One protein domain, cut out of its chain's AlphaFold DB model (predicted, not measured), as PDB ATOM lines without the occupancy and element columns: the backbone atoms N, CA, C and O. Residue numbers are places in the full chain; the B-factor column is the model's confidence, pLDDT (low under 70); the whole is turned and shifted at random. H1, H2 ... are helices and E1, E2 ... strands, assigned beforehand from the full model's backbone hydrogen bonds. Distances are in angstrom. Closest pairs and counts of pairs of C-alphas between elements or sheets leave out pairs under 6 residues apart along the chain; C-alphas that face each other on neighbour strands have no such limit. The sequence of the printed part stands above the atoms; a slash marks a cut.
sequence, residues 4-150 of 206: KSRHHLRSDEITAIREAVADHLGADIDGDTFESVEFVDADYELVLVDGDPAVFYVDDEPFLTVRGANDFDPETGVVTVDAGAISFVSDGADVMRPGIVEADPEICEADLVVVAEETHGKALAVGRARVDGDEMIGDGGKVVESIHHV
ATOM      1  N   LYS A   4     -11.440 -54.091   1.188       85.25
ATOM      2  CA  LYS A   4     -11.873 -55.418   1.628       85.25
ATOM      3  C   LYS A   4     -12.960 -55.311   2.691       85.25
ATOM      4  O   LYS A   4     -14.000 -55.960   2.588       85.25
ATOM      5  N   SER A   5     -12.725 -54.491   3.713       86.44
ATOM      6  CA  SER A   5     -13.643 -54.300   4.835       86.44
ATOM      7  C   SER A   5     -13.619 -52.836   5.289       86.44
ATOM      8  O   SER A   5     -12.617 -52.139   5.142       86.44
ATOM      9  N   ARG A   6     -14.755 -52.348   5.798       90.62
ATOM     10  CA  ARG A   6     -14.847 -51.056   6.484       90.62
ATOM     11  C   ARG A   6     -15.856 -51.156   7.611       90.62
ATOM     12  O   ARG A   6     -17.006 -51.529   7.363       90.62
ATOM     13  N   HIS A   7     -15.447 -50.814   8.823       90.56
ATOM     14  CA  HIS A   7     -16.303 -50.907   9.998       90.56
ATOM     15  C   HIS A   7     -15.960 -49.835  11.033       90.56
ATOM     16  O   HIS A   7     -14.864 -49.290  11.039       90.56
ATOM     17  N   HIS A   8     -16.928 -49.497  11.884       93.50
ATOM     18  CA  HIS A   8     -16.701 -48.544  12.970       93.50
ATOM     19  C   HIS A   8     -15.933 -49.225  14.098       93.50
ATOM     20  O   HIS A   8     -16.262 -50.359  14.458       93.50
ATOM     21  N   LEU A   9     -14.967 -48.509  14.667       91.31
ATOM     22  CA  LEU A   9     -14.214 -48.974  15.825       91.31
ATOM     23  C   LEU A   9     -15.032 -48.841  17.109       91.31
ATOM     24  O   LEU A   9     -15.871 -47.945  17.261       91.31
ATOM     25  N   ARG A  10     -14.779 -49.746  18.051       92.31
ATOM     26  CA  ARG A  10     -15.352 -49.691  19.395       92.31
ATOM     27  C   ARG A  10     -14.606 -48.687  20.265       92.31
ATOM     28  O   ARG A  10     -13.487 -48.278  19.975       92.31
ATOM     29  N   SER A  11     -15.238 -48.275  21.360       90.31
ATOM     30  CA  SER A  11     -14.677 -47.253  22.251       90.31
ATOM     31  C   SER A  11     -13.343 -47.661  22.881       90.31
ATOM     32  O   SER A  11     -12.494 -46.804  23.076       90.31
ATOM     33  N   ASP A  12     -13.155 -48.943  23.186       91.69
ATOM     34  CA  ASP A  12     -11.901 -49.502  23.693       91.69
ATOM     35  C   ASP A  12     -10.777 -49.447  22.651       91.69
ATOM     36  O   ASP A  12      -9.680 -48.998  22.973       91.69
ATOM     37  N   GLU A  13     -11.068 -49.796  21.396       91.19
ATOM     38  CA  GLU A  13     -10.117 -49.680  20.279       91.19
ATOM     39  C   GLU A  13      -9.724 -48.216  20.033       91.19
ATOM     40  O   GLU A  13      -8.546 -47.892  19.892       91.19
ATOM     41  N   ILE A  14     -10.701 -47.304  20.064       92.69
ATOM     42  CA  ILE A  14     -10.462 -45.861  19.923       92.69
ATOM     43  C   ILE A  14      -9.561 -45.339  21.051       92.69
ATOM     44  O   ILE A  14      -8.653 -44.548  20.796       92.69
ATOM     45  N   THR A  15      -9.808 -45.753  22.298       92.62
ATOM     46  CA  THR A  15      -8.965 -45.362  23.435       92.62
ATOM     47  C   THR A  15      -7.536 -45.866  23.256       92.62
ATOM     48  O   THR A  15      -6.613 -45.077  23.428       92.62
ATOM     49  N   ALA A  16      -7.348 -47.122  22.841       91.88
ATOM     50  CA  ALA A  16      -6.018 -47.684  22.608       91.88
ATOM     51  C   ALA A  16      -5.235 -46.906  21.534       91.88
ATOM     52  O   ALA A  16      -4.064 -46.592  21.736       91.88
ATOM     53  N   ILE A  17      -5.889 -46.522  20.431       92.12
ATOM     54  CA  ILE A  17      -5.271 -45.694  19.381       92.12
ATOM     55  C   ILE A  17      -4.848 -44.330  19.932       92.12
ATOM     56  O   ILE A  17      -3.734 -43.877  19.672       92.12
ATOM     57  N   ARG A  18      -5.725 -43.662  20.692       93.06
ATOM     58  CA  ARG A  18      -5.421 -42.347  21.278       93.06
ATOM     59  C   ARG A  18      -4.248 -42.410  22.245       93.06
ATOM     60  O   ARG A  18      -3.385 -41.544  22.188       93.06
ATOM     61  N   GLU A  19      -4.226 -43.411  23.120       92.25
ATOM     62  CA  GLU A  19      -3.145 -43.597  24.089       92.25
ATOM     63  C   GLU A  19      -1.817 -43.885  23.388       92.25
ATOM     64  O   GLU A  19      -0.827 -43.224  23.686       92.25
ATOM     65  N   ALA A  20      -1.809 -44.782  22.398       90.25
ATOM     66  CA  ALA A  20      -0.613 -45.077  21.618       90.25
ATOM     67  C   ALA A  20      -0.082 -43.830  20.893       90.25
ATOM     68  O   ALA A  20       1.084 -43.472  21.038       90.25
ATOM     69  N   VAL A  21      -0.934 -43.095  20.175       90.62
ATOM     70  CA  VAL A  21      -0.486 -41.892  19.459       90.62
ATOM     71  C   VAL A  21      -0.017 -40.799  20.422       90.62
ATOM     72  O   VAL A  21       1.006 -40.161  20.164       90.62
ATOM     73  N   ALA A  22      -0.692 -40.616  21.555       91.00
ATOM     74  CA  ALA A  22      -0.263 -39.663  22.572       91.00
ATOM     75  C   ALA A  22       1.081 -40.048  23.205       91.00
ATOM     76  O   ALA A  22       1.901 -39.171  23.470       91.00
ATOM     77  N   ASP A  23       1.327 -41.335  23.440       87.44
ATOM     78  CA  ASP A  23       2.568 -41.794  24.062       87.44
ATOM     79  C   ASP A  23       3.763 -41.808  23.097       87.44
ATOM     80  O   ASP A  23       4.890 -41.622  23.550       87.44
ATOM     81  N   HIS A  24       3.543 -42.027  21.796       84.56
ATOM     82  CA  HIS A  24       4.616 -42.008  20.791       84.56
ATOM     83  C   HIS A  24       4.924 -40.596  20.288       84.56
ATOM     84  O   HIS A  24       6.086 -40.227  20.129       84.56
ATOM     85  N   LEU A  25       3.883 -39.806  20.029       88.94
ATOM     86  CA  LEU A  25       3.998 -38.547  19.291       88.94
ATOM     87  C   LEU A  25       3.597 -37.314  20.102       88.94
ATOM     88  O   LEU A  25       3.674 -36.197  19.589       88.94
ATOM     89  N   GLY A  26       3.096 -37.484  21.329       87.75
ATOM     90  CA  GLY A  26       2.550 -36.374  22.113       87.75
ATOM     91  C   GLY A  26       1.294 -35.746  21.494       87.75
ATOM     92  O   GLY A  26       0.857 -34.689  21.946       87.75
ATOM     93  N   ALA A  27       0.711 -36.373  20.467       87.81
ATOM     94  CA  ALA A  27      -0.428 -35.853  19.720       87.81
ATOM     95  C   ALA A  27      -1.761 -36.349  20.298       87.81
ATOM     96  O   ALA A  27      -1.895 -37.508  20.686       87.81
ATOM     97  N   ASP A  28      -2.768 -35.475  20.306       86.31
ATOM     98  CA  ASP A  28      -4.131 -35.816  20.716       86.31
ATOM     99  C   ASP A  28      -5.031 -35.934  19.480       86.31
ATOM    100  O   ASP A  28      -5.164 -34.988  18.695       86.31
ATOM    101  N   ILE A  29      -5.627 -37.113  19.289       87.81
ATOM    102  CA  ILE A  29      -6.547 -37.371  18.181       87.81
ATOM    103  C   ILE A  29      -7.972 -37.018  18.613       87.81
ATOM    104  O   ILE A  29      -8.724 -37.833  19.171       87.81
ATOM    105  N   ASP A  30      -8.363 -35.799  18.257       81.88
ATOM    106  CA  ASP A  30      -9.735 -35.316  18.340       81.88
ATOM    107  C   ASP A  30     -10.556 -35.807  17.136       81.88
ATOM    108  O   ASP A  30     -10.231 -35.523  15.983       81.88
ATOM    109  N   GLY A  31     -11.661 -36.508  17.398       83.25
ATOM    110  CA  GLY A  31     -12.565 -37.006  16.361       83.25
ATOM    111  C   GLY A  31     -13.822 -37.642  16.945       83.25
ATOM    112  O   GLY A  31     -13.790 -38.196  18.051       83.25
ATOM    113  N   ASP A  32     -14.923 -37.552  16.203       84.31
ATOM    114  CA  ASP A  32     -16.232 -38.065  16.615       84.31
ATOM    115  C   ASP A  32     -16.464 -39.491  16.092       84.31
ATOM    116  O   ASP A  32     -17.102 -40.306  16.758       84.31
ATOM    117  N   THR A  33     -15.956 -39.799  14.895       88.56
ATOM    118  CA  THR A  33     -16.153 -41.092  14.225       88.56
ATOM    119  C   THR A  33     -14.819 -41.725  13.857       88.56
ATOM    120  O   THR A  33     -13.981 -41.073  13.245       88.56
ATOM    121  N   PHE A  34     -14.655 -43.008  14.189       92.75
ATOM    122  CA  PHE A  34     -13.478 -43.801  13.845       92.75
ATOM    123  C   PHE A  34     -13.902 -45.027  13.042       92.75
ATOM    124  O   PHE A  34     -14.764 -45.792  13.485       92.75
ATOM    125  N   GLU A  35     -13.303 -45.219  11.872       92.25
ATOM    126  CA  GLU A  35     -13.600 -46.350  10.995       92.25
ATOM    127  C   GLU A  35     -12.315 -47.038  10.549       92.25
ATOM    128  O   GLU A  35     -11.477 -46.406   9.912       92.25
ATOM    129  N   SER A  36     -12.189 -48.332  10.831       90.75
ATOM    130  CA  SER A  36     -11.131 -49.168  10.264       90.75
ATOM    131  C   SER A  36     -11.471 -49.529   8.819       90.75
ATOM    132  O   SER A  36     -12.631 -49.792   8.474       90.75
ATOM    133  N   VAL A  37     -10.449 -49.502   7.969       89.81
ATOM    134  CA  VAL A  37     -10.469 -49.835   6.551       89.81
ATOM    135  C   VAL A  37      -9.328 -50.807   6.271       89.81
ATOM    136  O   VAL A  37      -8.154 -50.438   6.322       89.81
ATOM    137  N   GLU A  38      -9.688 -52.029   5.894       86.06
ATOM    138  CA  GLU A  38      -8.755 -53.014   5.349       86.06
ATOM    139  C   GLU A  38      -8.814 -52.993   3.821       86.06
ATOM    140  O   GLU A  38      -9.898 -52.931   3.221       86.06
ATOM    141  N   PHE A  39      -7.664 -53.131   3.170       83.88
ATOM    142  CA  PHE A  39      -7.574 -53.268   1.718       83.88
ATOM    143  C   PHE A  39      -7.337 -54.726   1.310       83.88
ATOM    144  O   PHE A  39      -6.906 -55.552   2.110       83.88
ATOM    145  N   VAL A  40      -7.681 -55.066   0.064       78.19
ATOM    146  CA  VAL A  40      -7.512 -56.436  -0.462       78.19
ATOM    147  C   VAL A  40      -6.039 -56.761  -0.723       78.19
ATOM    148  O   VAL A  40      -5.598 -57.861  -0.408       78.19
ATOM    149  N   ASP A  41      -5.291 -55.793  -1.256       75.00
ATOM    150  CA  ASP A  41      -3.914 -55.959  -1.741       75.00
ATOM    151  C   ASP A  41      -2.917 -55.041  -1.009       75.00
ATOM    152  O   ASP A  41      -1.941 -54.587  -1.602       75.00
ATOM    153  N   ALA A  42      -3.191 -54.697   0.253       75.12
ATOM    154  CA  ALA A  42      -2.264 -53.918   1.068       75.12
ATOM    155  C   ALA A  42      -2.009 -54.601   2.408       75.12
ATOM    156  O   ALA A  42      -2.939 -55.096   3.042       75.12
ATOM    157  N   ASP A  43      -0.756 -54.553   2.846       73.62
ATOM    158  CA  ASP A  43      -0.304 -55.126   4.118       73.62
ATOM    159  C   ASP A  43      -0.517 -54.171   5.307       73.62
ATOM    160  O   ASP A  43       0.007 -54.396   6.393       73.62
ATOM    161  N   TYR A  44      -1.273 -53.091   5.107       78.00
ATOM    162  CA  TYR A  44      -1.564 -52.090   6.125       78.00
ATOM    163  C   TYR A  44      -3.068 -51.878   6.288       78.00
ATOM    164  O   TYR A  44      -3.846 -51.862   5.328       78.00
ATOM    165  N   GLU A  45      -3.460 -51.660   7.538       87.38
ATOM    166  CA  GLU A  45      -4.803 -51.258   7.935       87.38
ATOM    167  C   GLU A  45      -4.828 -49.751   8.189       87.38
ATOM    168  O   GLU A  45      -3.880 -49.188   8.738       87.38
ATOM    169  N   LEU A  46      -5.913 -49.090   7.790       90.75
ATOM    170  CA  LEU A  46      -6.072 -47.650   7.929       90.75
ATOM    171  C   LEU A  46      -7.282 -47.317   8.796       90.75
ATOM    172  O   LEU A  46      -8.364 -47.857   8.599       90.75
ATOM    173  N   VAL A  47      -7.129 -46.351   9.692       91.75
ATOM    174  CA  VAL A  47      -8.218 -45.795  10.487       91.75
ATOM    175  C   VAL A  47      -8.539 -44.385  10.008       91.75
ATOM    176  O   VAL A  47      -7.707 -43.470  10.018       91.75
ATOM    177  N   LEU A  48      -9.790 -44.215   9.592       91.50
ATOM    178  CA  LEU A  48     -10.380 -42.930   9.268       91.50
ATOM    179  C   LEU A  48     -10.888 -42.262  10.539       91.50
ATOM    180  O   LEU A  48     -11.673 -42.864  11.267       91.50
ATOM    181  N   VAL A  49     -10.512 -41.007  10.748       91.38
ATOM    182  CA  VAL A  49     -11.052 -40.150  11.806       91.38
ATOM    183  C   VAL A  49     -11.872 -39.059  11.137       91.38
ATOM    184  O   VAL A  49     -11.364 -38.319  10.300       91.38
ATOM    185  N   ASP A  50     -13.173 -39.020  11.421       88.62
ATOM    186  CA  ASP A  50     -14.152 -38.141  10.762       88.62
ATOM    187  C   ASP A  50     -14.156 -38.231   9.215       88.62
ATOM    188  O   ASP A  50     -14.627 -37.334   8.509       88.62
ATOM    189  N   GLY A  51     -13.695 -39.367   8.681       85.62
ATOM    190  CA  GLY A  51     -13.608 -39.650   7.248       85.62
ATOM    191  C   GLY A  51     -12.252 -39.345   6.606       85.62
ATOM    192  O   GLY A  51     -12.094 -39.639   5.420       85.62
ATOM    193  N   ASP A  52     -11.287 -38.817   7.360       87.31
ATOM    194  CA  ASP A  52      -9.930 -38.549   6.887       87.31
ATOM    195  C   ASP A  52      -8.948 -39.652   7.337       87.31
ATOM    196  O   ASP A  52      -9.027 -40.106   8.478       87.31
ATOM    197  N   PRO A  53      -8.027 -40.112   6.463       90.25
ATOM    198  CA  PRO A  53      -7.004 -41.107   6.798       90.25
ATOM    199  C   PRO A  53      -6.025 -40.533   7.821       90.25
ATOM    200  O   PRO A  53      -5.117 -39.786   7.465       90.25
ATOM    201  N   ALA A  54      -6.233 -40.860   9.093       91.50
ATOM    202  CA  ALA A  54      -5.475 -40.282  10.193       91.50
ATOM    203  C   ALA A  54      -4.416 -41.250  10.709       91.50
ATOM    204  O   ALA A  54      -3.256 -40.870  10.845       91.50
ATOM    205  N   VAL A  55      -4.803 -42.502  10.943       93.50
ATOM    206  CA  VAL A  55      -3.965 -43.524  11.575       93.50
ATOM    207  C   VAL A  55      -3.832 -44.723  10.647       93.50
ATOM    208  O   VAL A  55      -4.714 -44.997   9.837       93.50
ATOM    209  N   PHE A  56      -2.716 -45.423  10.750       92.69
ATOM    210  CA  PHE A  56      -2.462 -46.690  10.082       92.69
ATOM    211  C   PHE A  56      -1.731 -47.631  11.036       92.69
ATOM    212  O   PHE A  56      -1.108 -47.173  11.993       92.69
ATOM    213  N   TYR A  57      -1.842 -48.931  10.789       90.19
ATOM    214  CA  TYR A  57      -1.138 -49.948  11.560       90.19
ATOM    215  C   TYR A  57       0.136 -50.373  10.839       90.19
ATOM    216  O   TYR A  57       0.097 -50.737   9.660       90.19
ATOM    217  N   VAL A  58       1.252 -50.343  11.563       84.94
ATOM    218  CA  VAL A  58       2.562 -50.834  11.126       84.94
ATOM    219  C   VAL A  58       3.058 -51.805  12.185       84.94
ATOM    220  O   VAL A  58       3.096 -51.440  13.350       84.94
ATOM    221  N   ASP A  59       3.423 -53.032  11.806       83.38
ATOM    222  CA  ASP A  59       3.846 -54.073  12.761       83.38
ATOM    223  C   ASP A  59       2.839 -54.269  13.930       83.38
ATOM    224  O   ASP A  59       3.236 -54.441  15.081       83.38
ATOM    225  N   ASP A  60       1.529 -54.212  13.640       83.94
ATOM    226  CA  ASP A  60       0.415 -54.253  14.614       83.94
ATOM    227  C   ASP A  60       0.348 -53.061  15.602       83.94
ATOM    228  O   ASP A  60      -0.442 -53.070  16.549       83.94
ATOM    229  N   GLU A  61       1.116 -51.997  15.361       86.38
ATOM    230  CA  GLU A  61       1.153 -50.782  16.175       86.38
ATOM    231  C   GLU A  61       0.472 -49.599  15.457       86.38
ATOM    232  O   GLU A  61       0.799 -49.303  14.302       86.38
ATOM    233  N   PRO A  62      -0.493 -48.903  16.093       91.44
ATOM    234  CA  PRO A  62      -1.153 -47.754  15.486       91.44
ATOM    235  C   PRO A  62      -0.247 -46.518  15.506       91.44
ATOM    236  O   PRO A  62       0.227 -46.086  16.557       91.44
ATOM    237  N   PHE A  63      -0.084 -45.885  14.348       93.88
ATOM    238  CA  PHE A  63       0.709 -44.668  14.191       93.88
ATOM    239  C   PHE A  63      -0.000 -43.646  13.296       93.88
ATOM    240  O   PHE A  63      -0.928 -43.982  12.560       93.88
ATOM    241  N   LEU A  64       0.404 -42.373  13.348       93.50
ATOM    242  CA  LEU A  64      -0.165 -41.353  12.463       93.50
ATOM    243  C   LEU A  64       0.329 -41.547  11.031       93.50
ATOM    244  O   LEU A  64       1.524 -41.662  10.788       93.50
ATOM    245  N   THR A  65      -0.583 -41.489  10.066       93.81
ATOM    246  CA  THR A  65      -0.218 -41.328   8.651       93.81
ATOM    247  C   THR A  65       0.423 -39.957   8.422       93.81
ATOM    248  O   THR A  65       0.314 -39.058   9.258       93.81
ATOM    249  N   VAL A  66       1.002 -39.720   7.243       93.44
ATOM    250  CA  VAL A  66       1.535 -38.393   6.895       93.44
ATOM    251  C   VAL A  66       0.443 -37.316   6.934       93.44
ATOM    252  O   VAL A  66       0.701 -36.173   7.316       93.44
ATOM    253  N   ARG A  67      -0.802 -37.656   6.578       90.62
ATOM    254  CA  ARG A  67      -1.939 -36.730   6.698       90.62
ATOM    255  C   ARG A  67      -2.323 -36.496   8.152       90.62
ATOM    256  O   ARG A  67      -2.401 -35.342   8.558       90.62
ATOM    257  N   GLY A  68      -2.457 -37.564   8.935       91.06
ATOM    258  CA  GLY A  68      -2.730 -37.467  10.369       91.06
ATOM    259  C   GLY A  68      -1.688 -36.620  11.100       91.06
ATOM    260  O   GLY A  68      -2.045 -35.705  11.834       91.06
ATOM    261  N   ALA A  69      -0.401 -36.833  10.831       92.62
ATOM    262  CA  ALA A  69       0.681 -36.036  11.407       92.62
ATOM    263  C   ALA A  69       0.582 -34.546  11.030       92.62
ATOM    264  O   ALA A  69       0.892 -33.673  11.835       92.62
ATOM    265  N   ASN A  70       0.103 -34.228   9.827       90.56
ATOM    266  CA  ASN A  70      -0.111 -32.847   9.397       90.56
ATOM    267  C   ASN A  70      -1.359 -32.177  10.003       90.56
ATOM    268  O   ASN A  70      -1.432 -30.943   9.964       90.56
ATOM    269  N   ASP A  71      -2.318 -32.963  10.502       88.94
ATOM    270  CA  ASP A  71      -3.584 -32.494  11.078       88.94
ATOM    271  C   ASP A  71      -3.550 -32.416  12.615       88.94
ATOM    272  O   ASP A  71      -4.175 -31.523  13.193       88.94
ATOM    273  N   PHE A  72      -2.810 -33.322  13.264       88.25
ATOM    274  CA  PHE A  72      -2.704 -33.419  14.726       88.25
ATOM    275  C   PHE A  72      -1.384 -32.876  15.299       88.25
ATOM    276  O   PHE A  72      -1.260 -32.829  16.516       88.25
ATOM    277  N   ASP A  73      -0.449 -32.434  14.441       84.75
ATOM    278  CA  ASP A  73       0.825 -31.771  14.785       84.75
ATOM    279  C   ASP A  73       1.599 -32.500  15.925       84.75
ATOM    280  O   ASP A  73       1.531 -32.071  17.079       84.75
ATOM    281  N   PRO A  74       2.345 -33.587  15.633       89.31
ATOM    282  CA  PRO A  74       3.112 -34.327  16.637       89.31
ATOM    283  C   PRO A  74       4.162 -33.448  17.336       89.31
ATOM    284  O   PRO A  74       4.836 -32.631  16.702       89.31
ATOM    285  N   GLU A  75       4.293 -33.625  18.650       87.62
ATOM    286  CA  GLU A  75       5.227 -32.885  19.507       87.62
ATOM    287  C   GLU A  75       6.543 -33.645  19.737       87.62
ATOM    288  O   GLU A  75       7.574 -33.000  19.936       87.62
ATOM    289  N   THR A  76       6.508 -34.980  19.687       91.75
ATOM    290  CA  THR A  76       7.651 -35.891  19.883       91.75
ATOM    291  C   THR A  76       7.762 -36.895  18.736       91.75
ATOM    292  O   THR A  76       6.854 -37.013  17.912       91.75
ATOM    293  N   GLY A  77       8.880 -37.619  18.656       92.25
ATOM    294  CA  GLY A  77       9.119 -38.620  17.611       92.25
ATOM    295  C   GLY A  77       9.273 -38.009  16.215       92.25
ATOM    296  O   GLY A  77       8.963 -38.655  15.211       92.25
ATOM    297  N   VAL A  78       9.711 -36.746  16.145       95.69
ATOM    298  CA  VAL A  78       9.856 -35.988  14.895       95.69
ATOM    299  C   VAL A  78      11.326 -35.866  14.501       95.69
ATOM    300  O   VAL A  78      12.185 -35.514  15.310       95.69
ATOM    301  N   VAL A  79      11.599 -36.115  13.223       96.38
ATOM    302  CA  VAL A  79      12.887 -35.882  12.567       96.38
ATOM    303  C   VAL A  79      12.708 -34.772  11.540       96.38
ATOM    304  O   VAL A  79      11.920 -34.900  10.602       96.38
ATOM    305  N   THR A  80      13.446 -33.681  11.698       96.00
ATOM    306  CA  THR A  80      13.378 -32.520  10.812       96.00
ATOM    307  C   THR A  80      14.457 -32.610   9.742       96.00
ATOM    308  O   THR A  80      15.642 -32.778  10.048       96.00
ATOM    309  N   VAL A  81      14.059 -32.447   8.481       96.00
ATOM    310  CA  VAL A  81      14.956 -32.474   7.322       96.00
ATOM    311  C   VAL A  81      15.081 -31.119   6.634       96.00
ATOM    312  O   VAL A  81      14.172 -30.282   6.695       96.00
ATOM    313  N   ASP A  82      16.215 -30.926   5.961       95.19
ATOM    314  CA  ASP A  82      16.489 -29.734   5.165       95.19
ATOM    315  C   ASP A  82      15.691 -29.690   3.851       95.19
ATOM    316  O   ASP A  82      15.114 -30.680   3.388       95.19
ATOM    317  N   ALA A  83      15.699 -28.520   3.208       93.19
ATOM    318  CA  ALA A  83      15.041 -28.307   1.918       93.19
ATOM    319  C   ALA A  83      15.540 -29.223   0.777       93.19
ATOM    320  O   ALA A  83      14.794 -29.496  -0.166       93.19
ATOM    321  N   GLY A  84      16.795 -29.680   0.829       92.38
ATOM    322  CA  GLY A  84      17.397 -30.548  -0.184       92.38
ATOM    323  C   GLY A  84      16.927 -31.999  -0.086       92.38
ATOM    324  O   GLY A  84      16.842 -32.685  -1.105       92.38
ATOM    325  N   ALA A  85      16.576 -32.455   1.114       92.56
ATOM    326  CA  ALA A  85      16.051 -33.789   1.369       92.56
ATOM    327  C   ALA A  85      14.566 -33.936   0.996       92.56
ATOM    328  O   ALA A  85      14.127 -35.048   0.698       92.56
ATOM    329  N   ILE A  86      13.801 -32.834   0.959       92.94
ATOM    330  CA  ILE A  86      12.339 -32.844   0.763       92.94
ATOM    331  C   ILE A  86      11.915 -33.687  -0.439       92.94
ATOM    332  O   ILE A  86      11.033 -34.532  -0.295       92.94
ATOM    333  N   SER A  87      12.516 -33.475  -1.616       92.12
ATOM    334  CA  SER A  87      12.108 -34.195  -2.831       92.12
ATOM    335  C   SER A  87      12.341 -35.696  -2.701       92.12
ATOM    336  O   SER A  87      11.459 -36.480  -3.019       92.12
ATOM    337  N   PHE A  88      13.492 -36.097  -2.157       93.44
ATOM    338  CA  PHE A  88      13.842 -37.508  -2.006       93.44
ATOM    339  C   PHE A  88      12.923 -38.220  -1.013       93.44
ATOM    340  O   PHE A  88      12.419 -39.298  -1.312       93.44
ATOM    341  N   VAL A  89      12.667 -37.601   0.141       93.25
ATOM    342  CA  VAL A  89      11.773 -38.156   1.168       93.25
ATOM    343  C   VAL A  89      10.335 -38.228   0.654       93.25
ATOM    344  O   VAL A  89       9.646 -39.222   0.867       93.25
ATOM    345  N   SER A  90       9.897 -37.201  -0.078       91.06
ATOM    346  CA  SER A  90       8.561 -37.158  -0.682       91.06
ATOM    347  C   SER A  90       8.355 -38.212  -1.768       91.06
ATOM    348  O   SER A  90       7.212 -38.589  -2.003       91.06
ATOM    349  N   ASP A  91       9.436 -38.689  -2.392       91.31
ATOM    350  CA  ASP A  91       9.442 -39.772  -3.384       91.31
ATOM    351  C   ASP A  91       9.681 -41.161  -2.749       91.31
ATOM    352  O   ASP A  91       9.837 -42.154  -3.462       91.31
ATOM    353  N   GLY A  92       9.740 -41.246  -1.414       89.19
ATOM    354  CA  GLY A  92       9.862 -42.507  -0.682       89.19
ATOM    355  C   GLY A  92      11.289 -42.995  -0.450       89.19
ATOM    356  O   GLY A  92      11.480 -44.141  -0.047       89.19
ATOM    357  N   ALA A  93      12.304 -42.162  -0.683       93.94
ATOM    358  CA  ALA A  93      13.672 -42.515  -0.330       93.94
ATOM    359  C   ALA A  93      13.870 -42.549   1.193       93.94
ATOM    360  O   ALA A  93      13.247 -41.798   1.945       93.94
ATOM    361  N   ASP A  94      14.805 -43.387   1.632       96.12
ATOM    362  CA  ASP A  94      15.255 -43.407   3.021       96.12
ATOM    363  C   ASP A  94      15.951 -42.097   3.408       96.12
ATOM    364  O   ASP A  94      16.638 -41.469   2.593       96.12
ATOM    365  N   VAL A  95      15.837 -41.715   4.681       94.69
ATOM    366  CA  VAL A  95      16.476 -40.498   5.186       94.69
ATOM    367  C   VAL A  95      17.925 -40.790   5.548       94.69
ATOM    368  O   VAL A  95      18.255 -41.700   6.322       94.69
ATOM    369  N   MET A  96      18.803 -39.973   4.981       94.50
ATOM    370  CA  MET A  96      20.240 -40.012   5.209       94.50
ATOM    371  C   MET A  96      20.632 -38.903   6.184       94.50
ATOM    372  O   MET A  96      20.100 -37.798   6.091       94.50
ATOM    373  N   ARG A  97      21.620 -39.161   7.053       93.94
ATOM    374  CA  ARG A  97      22.100 -38.187   8.055       93.94
ATOM    375  C   ARG A  97      22.348 -36.770   7.529       93.94
ATOM    376  O   ARG A  97      21.925 -35.841   8.205       93.94
ATOM    377  N   PRO A  98      22.978 -36.571   6.350       93.50
ATOM    378  CA  PRO A  98      23.301 -35.223   5.888       93.50
ATOM    379  C   PRO A  98      22.081 -34.330   5.666       93.50
ATOM    380  O   PRO A  98      22.239 -33.117   5.659       93.50
ATOM    381  N   GLY A  99      20.901 -34.924   5.453       92.38
ATOM    382  CA  GLY A  99      19.656 -34.190   5.247       92.38
ATOM    383  C   GLY A  99      18.878 -33.909   6.532       92.38
ATOM    384  O   GLY A  99      17.825 -33.292   6.447       92.38
ATOM    385  N   ILE A 100      19.343 -34.377   7.697       94.69
ATOM    386  CA  ILE A 100      18.685 -34.150   8.990       94.69
ATOM    387  C   ILE A 100      19.289 -32.915   9.648       94.69
ATOM    388  O   ILE A 100      20.498 -32.845   9.868       94.69
ATOM    389  N   VAL A 101      18.429 -31.969  10.012       95.06
ATOM    390  CA  VAL A 101      18.820 -30.740  10.718       95.06
ATOM    391  C   VAL A 101      18.552 -30.825  12.217       95.06
ATOM    392  O   VAL A 101      19.265 -30.208  13.005       95.06
ATOM    393  N   GLU A 102      17.547 -31.602  12.616       94.44
ATOM    394  CA  GLU A 102      17.139 -31.795  14.005       94.44
ATOM    395  C   GLU A 102      16.441 -33.154  14.145       94.44
ATOM    396  O   GLU A 102      15.758 -33.600  13.224       94.44
ATOM    397  N   ALA A 103      16.603 -33.813  15.284       94.88
ATOM    398  CA  ALA A 103      15.875 -35.026  15.632       94.88
ATOM    399  C   ALA A 103      15.511 -34.980  17.117       94.88
ATOM    400  O   ALA A 103      16.267 -34.430  17.921       94.88
ATOM    401  N   ASP A 104      14.359 -35.544  17.469       93.56
ATOM    402  CA  ASP A 104      13.961 -35.700  18.864       93.56
ATOM    403  C   ASP A 104      14.910 -36.686  19.583       93.56
ATOM    404  O   ASP A 104      15.017 -37.840  19.154       93.56
ATOM    405  N   PRO A 105      15.607 -36.264  20.658       91.19
ATOM    406  CA  PRO A 105      16.544 -37.115  21.394       91.19
ATOM    407  C   PRO A 105      15.876 -38.310  22.086       91.19
ATOM    408  O   PRO A 105      16.558 -39.261  22.459       91.19
ATOM    409  N   GLU A 106      14.553 -38.289  22.280       91.00
ATOM    410  CA  GLU A 106      13.829 -39.400  22.907       91.00
ATOM    411  C   GLU A 106      13.577 -40.577  21.949       91.00
ATOM    412  O   GLU A 106      13.191 -41.654  22.408       91.00
ATOM    413  N   ILE A 107      13.828 -40.398  20.645       93.75
ATOM    414  CA  ILE A 107      13.709 -41.464  19.644       93.75
ATOM    415  C   ILE A 107      14.741 -42.559  19.923       93.75
ATOM    416  O   ILE A 107      15.939 -42.288  20.019       93.75
ATOM    417  N   CYS A 108      14.287 -43.808  19.961       93.12
ATOM    418  CA  CYS A 108      15.144 -44.983  20.049       93.12
ATOM    419  C   CYS A 108      15.258 -45.694  18.691       93.12
ATOM    420  O   CYS A 108      14.392 -45.581  17.818       93.12
ATOM    421  N   GLU A 109      16.326 -46.473  18.504       93.75
ATOM    422  CA  GLU A 109      16.413 -47.397  17.371       93.75
ATOM    423  C   GLU A 109      15.155 -48.287  17.288       93.75
ATOM    424  O   GLU A 109      14.683 -48.827  18.285       93.75
ATOM    425  N   ALA A 110      14.647 -48.470  16.067       93.44
ATOM    426  CA  ALA A 110      13.423 -49.192  15.728       93.44
ATOM    427  C   ALA A 110      12.094 -48.502  16.089       93.44
ATOM    428  O   ALA A 110      11.047 -49.070  15.762       93.44
ATOM    429  N   ASP A 111      12.107 -47.285  16.635       93.12
ATOM    430  CA  ASP A 111      10.885 -46.497  16.813       93.12
ATOM    431  C   ASP A 111      10.324 -46.003  15.473       93.12
ATOM    432  O   ASP A 111      11.056 -45.739  14.511       93.12
ATOM    433  N   LEU A 112       9.001 -45.852  15.419       94.25
ATOM    434  CA  LEU A 112       8.328 -45.140  14.338       94.25
ATOM    435  C   LEU A 112       8.484 -43.633  14.536       94.25
ATOM    436  O   LEU A 112       8.270 -43.108  15.628       94.25
ATOM    437  N   VAL A 113       8.840 -42.936  13.459       95.81
ATOM    438  CA  VAL A 113       9.132 -41.501  13.467       95.81
ATOM    439  C   VAL A 113       8.401 -40.779  12.348       95.81
ATOM    440  O   VAL A 113       8.176 -41.325  11.264       95.81
ATOM    441  N   VAL A 114       8.074 -39.515  12.593       96.69
ATOM    442  CA  VAL A 114       7.540 -38.601  11.582       96.69
ATOM    443  C   VAL A 114       8.682 -37.765  11.021       96.69
ATOM    444  O   VAL A 114       9.395 -37.096  11.761       96.69
ATOM    445  N   VAL A 115       8.836 -37.759   9.701       96.62
ATOM    446  CA  VAL A 115       9.818 -36.928   9.004       96.62
ATOM    447  C   VAL A 115       9.134 -35.654   8.527       96.62
ATOM    448  O   VAL A 115       8.199 -35.719   7.725       96.62
ATOM    449  N   ALA A 116       9.592 -34.497   8.996       96.00
ATOM    450  CA  ALA A 116       9.022 -33.191   8.683       96.00
ATOM    451  C   ALA A 116      10.054 -32.240   8.065       96.00
ATOM    452  O   ALA A 116      11.246 -32.359   8.315       96.00
ATOM    453  N   GLU A 117       9.610 -31.272   7.266       94.12
ATOM    454  CA  GLU A 117      10.502 -30.225   6.745       94.12
ATOM    455  C   GLU A 117      10.711 -29.057   7.720       94.12
ATOM    456  O   GLU A 117       9.790 -28.642   8.429       94.12
ATOM    457  N   GLU A 118      11.900 -28.453   7.679       91.88
ATOM    458  CA  GLU A 118      12.288 -27.339   8.556       91.88
ATOM    459  C   GLU A 118      11.468 -26.046   8.365       91.88
ATOM    460  O   GLU A 118      11.319 -25.266   9.306       91.88
ATOM    461  N   THR A 119      10.913 -25.793   7.170       87.62
ATOM    462  CA  THR A 119      10.342 -24.470   6.849       87.62
ATOM    463  C   THR A 119       8.949 -24.266   7.448       87.62
ATOM    464  O   THR A 119       8.695 -23.255   8.106       87.62
ATOM    465  N   HIS A 120       8.019 -25.201   7.224       86.62
ATOM    466  CA  HIS A 120       6.641 -25.099   7.719       86.62
ATOM    467  C   HIS A 120       6.264 -26.211   8.706       86.62
ATOM    468  O   HIS A 120       5.100 -26.260   9.139       86.62
ATOM    469  N   GLY A 121       7.212 -27.093   9.049       86.50
ATOM    470  CA  GLY A 121       6.983 -28.241   9.927       86.50
ATOM    471  C   GLY A 121       5.965 -29.212   9.340       86.50
ATOM    472  O   GLY A 121       5.104 -29.711  10.058       86.50
ATOM    473  N   LYS A 122       5.958 -29.382   8.014       92.06
ATOM    474  CA  LYS A 122       5.026 -30.285   7.336       92.06
ATOM    475  C   LYS A 122       5.605 -31.687   7.295       92.06
ATOM    476  O   LYS A 122       6.731 -31.858   6.840       92.06
ATOM    477  N   ALA A 123       4.820 -32.663   7.745       94.62
ATOM    478  CA  ALA A 123       5.174 -34.069   7.643       94.62
ATOM    479  C   ALA A 123       5.211 -34.477   6.166       94.62
ATOM    480  O   ALA A 123       4.269 -34.201   5.415       94.62
ATOM    481  N   LEU A 124       6.310 -35.113   5.773       94.00
ATOM    482  CA  LEU A 124       6.596 -35.596   4.423       94.00
ATOM    483  C   LEU A 124       6.536 -37.119   4.351       94.00
ATOM    484  O   LEU A 124       6.086 -37.675   3.348       94.00
ATOM    485  N   ALA A 125       6.995 -37.776   5.413       95.94
ATOM    486  CA  ALA A 125       7.034 -39.220   5.512       95.94
ATOM    487  C   ALA A 125       6.879 -39.690   6.958       95.94
ATOM    488  O   ALA A 125       7.040 -38.928   7.910       95.94
ATOM    489  N   VAL A 126       6.577 -40.968   7.094       95.38
ATOM    490  CA  VAL A 126       6.696 -41.771   8.298       95.38
ATOM    491  C   VAL A 126       7.716 -42.851   7.995       95.38
ATOM    492  O   VAL A 126       7.713 -43.442   6.910       95.38
ATOM    493  N   GLY A 127       8.590 -43.112   8.951       94.62
ATOM    494  CA  GLY A 127       9.620 -44.118   8.796       94.62
ATOM    495  C   GLY A 127       9.988 -44.783  10.103       94.62
ATOM    496  O   GLY A 127       9.419 -44.486  11.151       94.62
ATOM    497  N   ARG A 128      10.958 -45.687  10.023       95.88
ATOM    498  CA  ARG A 128      11.514 -46.386  11.176       95.88
ATOM    499  C   ARG A 128      12.937 -45.938  11.447       95.88
ATOM    500  O   ARG A 128      13.788 -45.996  10.555       95.88
ATOM    501  N   ALA A 129      13.199 -45.518  12.677       96.06
ATOM    502  CA  ALA A 129      14.526 -45.155  13.137       96.06
ATOM    503  C   ALA A 129      15.475 -46.363  13.071       96.06
ATOM    504  O   ALA A 129      15.125 -47.485  13.438       96.06
ATOM    505  N   ARG A 130      16.696 -46.138  12.589       95.94
ATOM    506  CA  ARG A 130      17.783 -47.134  12.545       95.94
ATOM    507  C   ARG A 130      18.875 -46.870  13.582       95.94
ATOM    508  O   ARG A 130      19.798 -47.664  13.695       95.94
ATOM    509  N   VAL A 131      18.791 -45.739  14.270       95.06
ATOM    510  CA  VAL A 131      19.686 -45.290  15.340       95.06
ATOM    511  C   VAL A 131      18.870 -44.447  16.317       95.06
ATOM    512  O   VAL A 131      17.782 -43.989  15.957       95.06
ATOM    513  N   ASP A 132      19.409 -44.208  17.506       95.06
ATOM    514  CA  ASP A 132      18.811 -43.304  18.490       95.06
ATOM    515  C   ASP A 132      18.826 -41.846  17.982       95.06
ATOM    516  O   ASP A 132      19.683 -41.465  17.174       95.06
ATOM    517  N   GLY A 133      17.897 -41.016  18.465       90.69
ATOM    518  CA  GLY A 133      17.725 -39.616  18.057       90.69
ATOM    519  C   GLY A 133      19.010 -38.791  18.164       90.69
ATOM    520  O   GLY A 133      19.393 -38.090  17.224       90.69
ATOM    521  N   ASP A 134      19.749 -38.979  19.259       91.38
ATOM    522  CA  ASP A 134      21.042 -38.335  19.522       91.38
ATOM    523  C   ASP A 134      22.125 -38.672  18.475       91.38
ATOM    524  O   ASP A 134      23.094 -37.929  18.301       91.38
ATOM    525  N   GLU A 135      21.979 -39.800  17.774       91.00
ATOM    526  CA  GLU A 135      22.922 -40.319  16.777       91.00
ATOM    527  C   GLU A 135      22.448 -40.095  15.326       91.00
ATOM    528  O   GLU A 135      23.119 -40.526  14.371       91.00
ATOM    529  N   MET A 136      21.301 -39.432  15.129       91.81
ATOM    530  CA  MET A 136      20.737 -39.166  13.799       91.81
ATOM    531  C   MET A 136      21.468 -38.051  13.051       91.81
ATOM    532  O   MET A 136      21.561 -38.103  11.822       91.81
ATOM    533  N   ILE A 137      22.037 -37.078  13.763       91.25
ATOM    534  CA  ILE A 137      22.773 -35.963  13.156       91.25
ATOM    535  C   ILE A 137      24.209 -36.397  12.837       91.25
ATOM    536  O   ILE A 137      24.923 -36.931  13.687       91.25
ATOM    537  N   GLY A 138      24.663 -36.149  11.607       88.81
ATOM    538  CA  GLY A 138      26.052 -36.397  11.218       88.81
ATOM    539  C   GLY A 138      26.299 -36.376   9.712       88.81
ATOM    540  O   GLY A 138      25.421 -36.073   8.912       88.81
ATOM    541  N   ASP A 139      27.514 -36.754   9.316       83.62
ATOM    542  CA  ASP A 139      28.004 -36.549   7.943       83.62
ATOM    543  C   ASP A 139      27.654 -37.681   6.959       83.62
ATOM    544  O   ASP A 139      27.951 -37.592   5.766       83.62
ATOM    545  N   GLY A 140      27.052 -38.783   7.423       89.31
ATOM    546  CA  GLY A 140      26.721 -39.898   6.539       89.31
ATOM    547  C   GLY A 140      26.086 -41.114   7.205       89.31
ATOM    548  O   GLY A 140      26.243 -41.361   8.404       89.31
ATOM    549  N   GLY A 141      25.395 -41.899   6.378       91.12
ATOM    550  CA  GLY A 141      24.675 -43.110   6.772       91.12
ATOM    551  C   GLY A 141      23.160 -42.968   6.628       91.12
ATOM    552  O   GLY A 141      22.626 -41.861   6.665       91.12
ATOM    553  N   LYS A 142      22.489 -44.106   6.436       93.81
ATOM    554  CA  LYS A 142      21.028 -44.218   6.484       93.81
ATOM    555  C   LYS A 142      20.595 -44.284   7.944       93.81
ATOM    556  O   LYS A 142      21.178 -45.062   8.694       93.81
ATOM    557  N   VAL A 143      19.593 -43.500   8.321       95.88
ATOM    558  CA  VAL A 143      19.145 -43.390   9.720       95.88
ATOM    559  C   VAL A 143      17.643 -43.514   9.907       95.88
ATOM    560  O   VAL A 143      17.221 -43.895  10.992       95.88
ATOM    561  N   VAL A 144      16.848 -43.286   8.862       96.50
ATOM    562  CA  VAL A 144      15.415 -43.599   8.871       96.50
ATOM    563  C   VAL A 144      15.078 -44.373   7.606       96.50
ATOM    564  O   VAL A 144      15.444 -43.957   6.508       96.50
ATOM    565  N   GLU A 145      14.402 -45.504   7.765       96.06
ATOM    566  CA  GLU A 145      13.822 -46.263   6.658       96.06
ATOM    567  C   GLU A 145      12.415 -45.754   6.359       96.06
ATOM    568  O   GLU A 145      11.598 -45.660   7.273       96.06
ATOM    569  N   SER A 146      12.135 -45.407   5.105       93.94
ATOM    570  CA  SER A 146      10.831 -44.859   4.719       93.94
ATOM    571  C   SER A 146       9.768 -45.957   4.659       93.94
ATOM    572  O   SER A 146       9.981 -46.997   4.038       93.94
ATOM    573  N   ILE A 147       8.620 -45.724   5.300       92.75
ATOM    574  CA  ILE A 147       7.474 -46.649   5.313       92.75
ATOM    575  C   ILE A 147       6.302 -46.049   4.539       92.75
ATOM    576  O   ILE A 147       5.700 -46.719   3.704       92.75
ATOM    577  N   HIS A 148       5.982 -44.785   4.810       92.69
ATOM    578  CA  HIS A 148       4.856 -44.080   4.205       92.69
ATOM    579  C   HIS A 148       5.266 -42.646   3.866       92.69
ATOM    580  O   HIS A 148       5.931 -41.997   4.663       92.69
ATOM    581  N   HIS A 149       4.891 -42.127   2.701       93.25
ATOM    582  CA  HIS A 149       5.289 -40.794   2.235       93.25
ATOM    583  C   HIS A 149       4.191 -40.102   1.425       93.25
ATOM    584  O   HIS A 149       3.274 -40.737   0.917       93.25
ATOM    585  N   VAL A 150       4.288 -38.779   1.261       89.62
ATOM    586  CA  VAL A 150       3.297 -37.986   0.498       89.62
ATOM    587  C   VAL A 150       3.085 -38.446  -0.953       89.62
ATOM    588  O   VAL A 150       2.046 -38.153  -1.542       89.62
TER     589      VAL A 150
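What this domain is: This is residues 4 to 150 of the 206 residues of the protein "RNA-binding protein" of Halobacteriales archaeon SW_8_68_21 (UniProt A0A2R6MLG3). Two lobes sit end to end along the longest axis: in one, the sheet E1 to E5 has the long helix H1 packed on one face, running across its strands; in the other, the sheet E7, E6, E8, E9, E10 is strongly twisted and curled. The short helix H2 sits between the lobes, beside E4 of the first sheet and over E9 of the second, while H3 covers the opposite face of the second sheet. The printed part has 147 residues with three named helices and ten named strands, in the order E1 H1 E2 E3 E4 E5 H2 E6 H3 E7 E8 E9 E10; its class is mixed, helices and strands. The first sheet, in the order E1, E2, E3, E4, E5, is antiparallel throughout and forms two layers with H1, helix on one face of a sheet; the second is mixed. The whole is compact, with a radius of gyration of the C-alphas of 15.0 A, yet elongated in outline, spanning 46 by 29 by 26 A.

Where its parts are: Begin with the second sheet, where you find E6 at residues 78 to 81, E7 at 100 to 103, E8 at 112 to 117 over 16.9 A, E9 at 123 to 129 over 15.5 A, and E10 at 142 to 149 over 16.7 A, ending at C-alpha 149 at (5.289, -40.794, 2.235). H2, residues 66 to 72, measures 10.2 A, and H3 is residues 86 to 90. For the first sheet, find C-alpha 4 at (-11.873, -55.418, 1.628), where E1, residues 4 to 8, begins. With it go E2, residues 34 to 39, 16.5 A long, E3, residues 45 to 49, E4, residues 52 to 58, 18.0 A long, and E5, residues 61 to 64. H1, residues 11 to 25, runs 20.8 A from C-alpha 11 at (-14.677, -47.253, 22.251).

How they stand to each other: In the second sheet, look first at E6 and E8, which are parallel: N 79 and O 114 are 2.8 A apart, within hydrogen-bond range. E7, an edge strand, is antiparallel to E6, with N 80 and O 102 at 2.8 A. E8, E9 and E10 form a meander, each strand the antiparallel neighbour of the one before; look at N 113 and O 127, 2.8 A, and at N 126 and O 148, 2.7 A. H3 is on this sheet at a height of 8.0 A, over E8 only just, with 3 of its 5 C-alphas; its closest C-alphas to E9 are those of Ser 90 and Leu 124, 5.7 A. On the opposite face H2 lies over E9 at a height of 9.0 A and only just stands up from the sheet, at 40.4 degrees; the closest C-alphas are those of Val 66 and Ala 123, 5.7 A. H2 is also on the first sheet, at the sheet's level, with the C-alphas of Ala 54 in E4 and Gly 68 at 3.9 A. There E2, E3, E4 and E5 form another meander, with N 37 and O 46 at 2.7 A, N 47 and O 55 at 2.8 A, and N 56 and O 63 at 2.9 A; E1 is antiparallel to E2, with N 4 and O 38 at 2.8 A. H1 is at a height of 9.0 A over this sheet, over E5 and, only just, E4, across the strands at 68 degrees to E5 on the local plane. Its closest C-alphas to E5 are those of Ile 17 and Pro 62, 6.0 A. H1 and H2 are apart. In H1, H2 and H3 every O i to N i+4 pair is within hydrogen-bond range.

The domain as a whole: The two C-alphas farthest apart are those of Arg 10 and Asp 139, 46.7 A. The printed part has no cut. Its one long link is E9 to E10, residues 130 to 141; look also at residues 95 to 96, which pair antiparallel with residues 142 to 144 of E10. Mean pLDDT of the printed part is 90.9, and no printed residue is under 70.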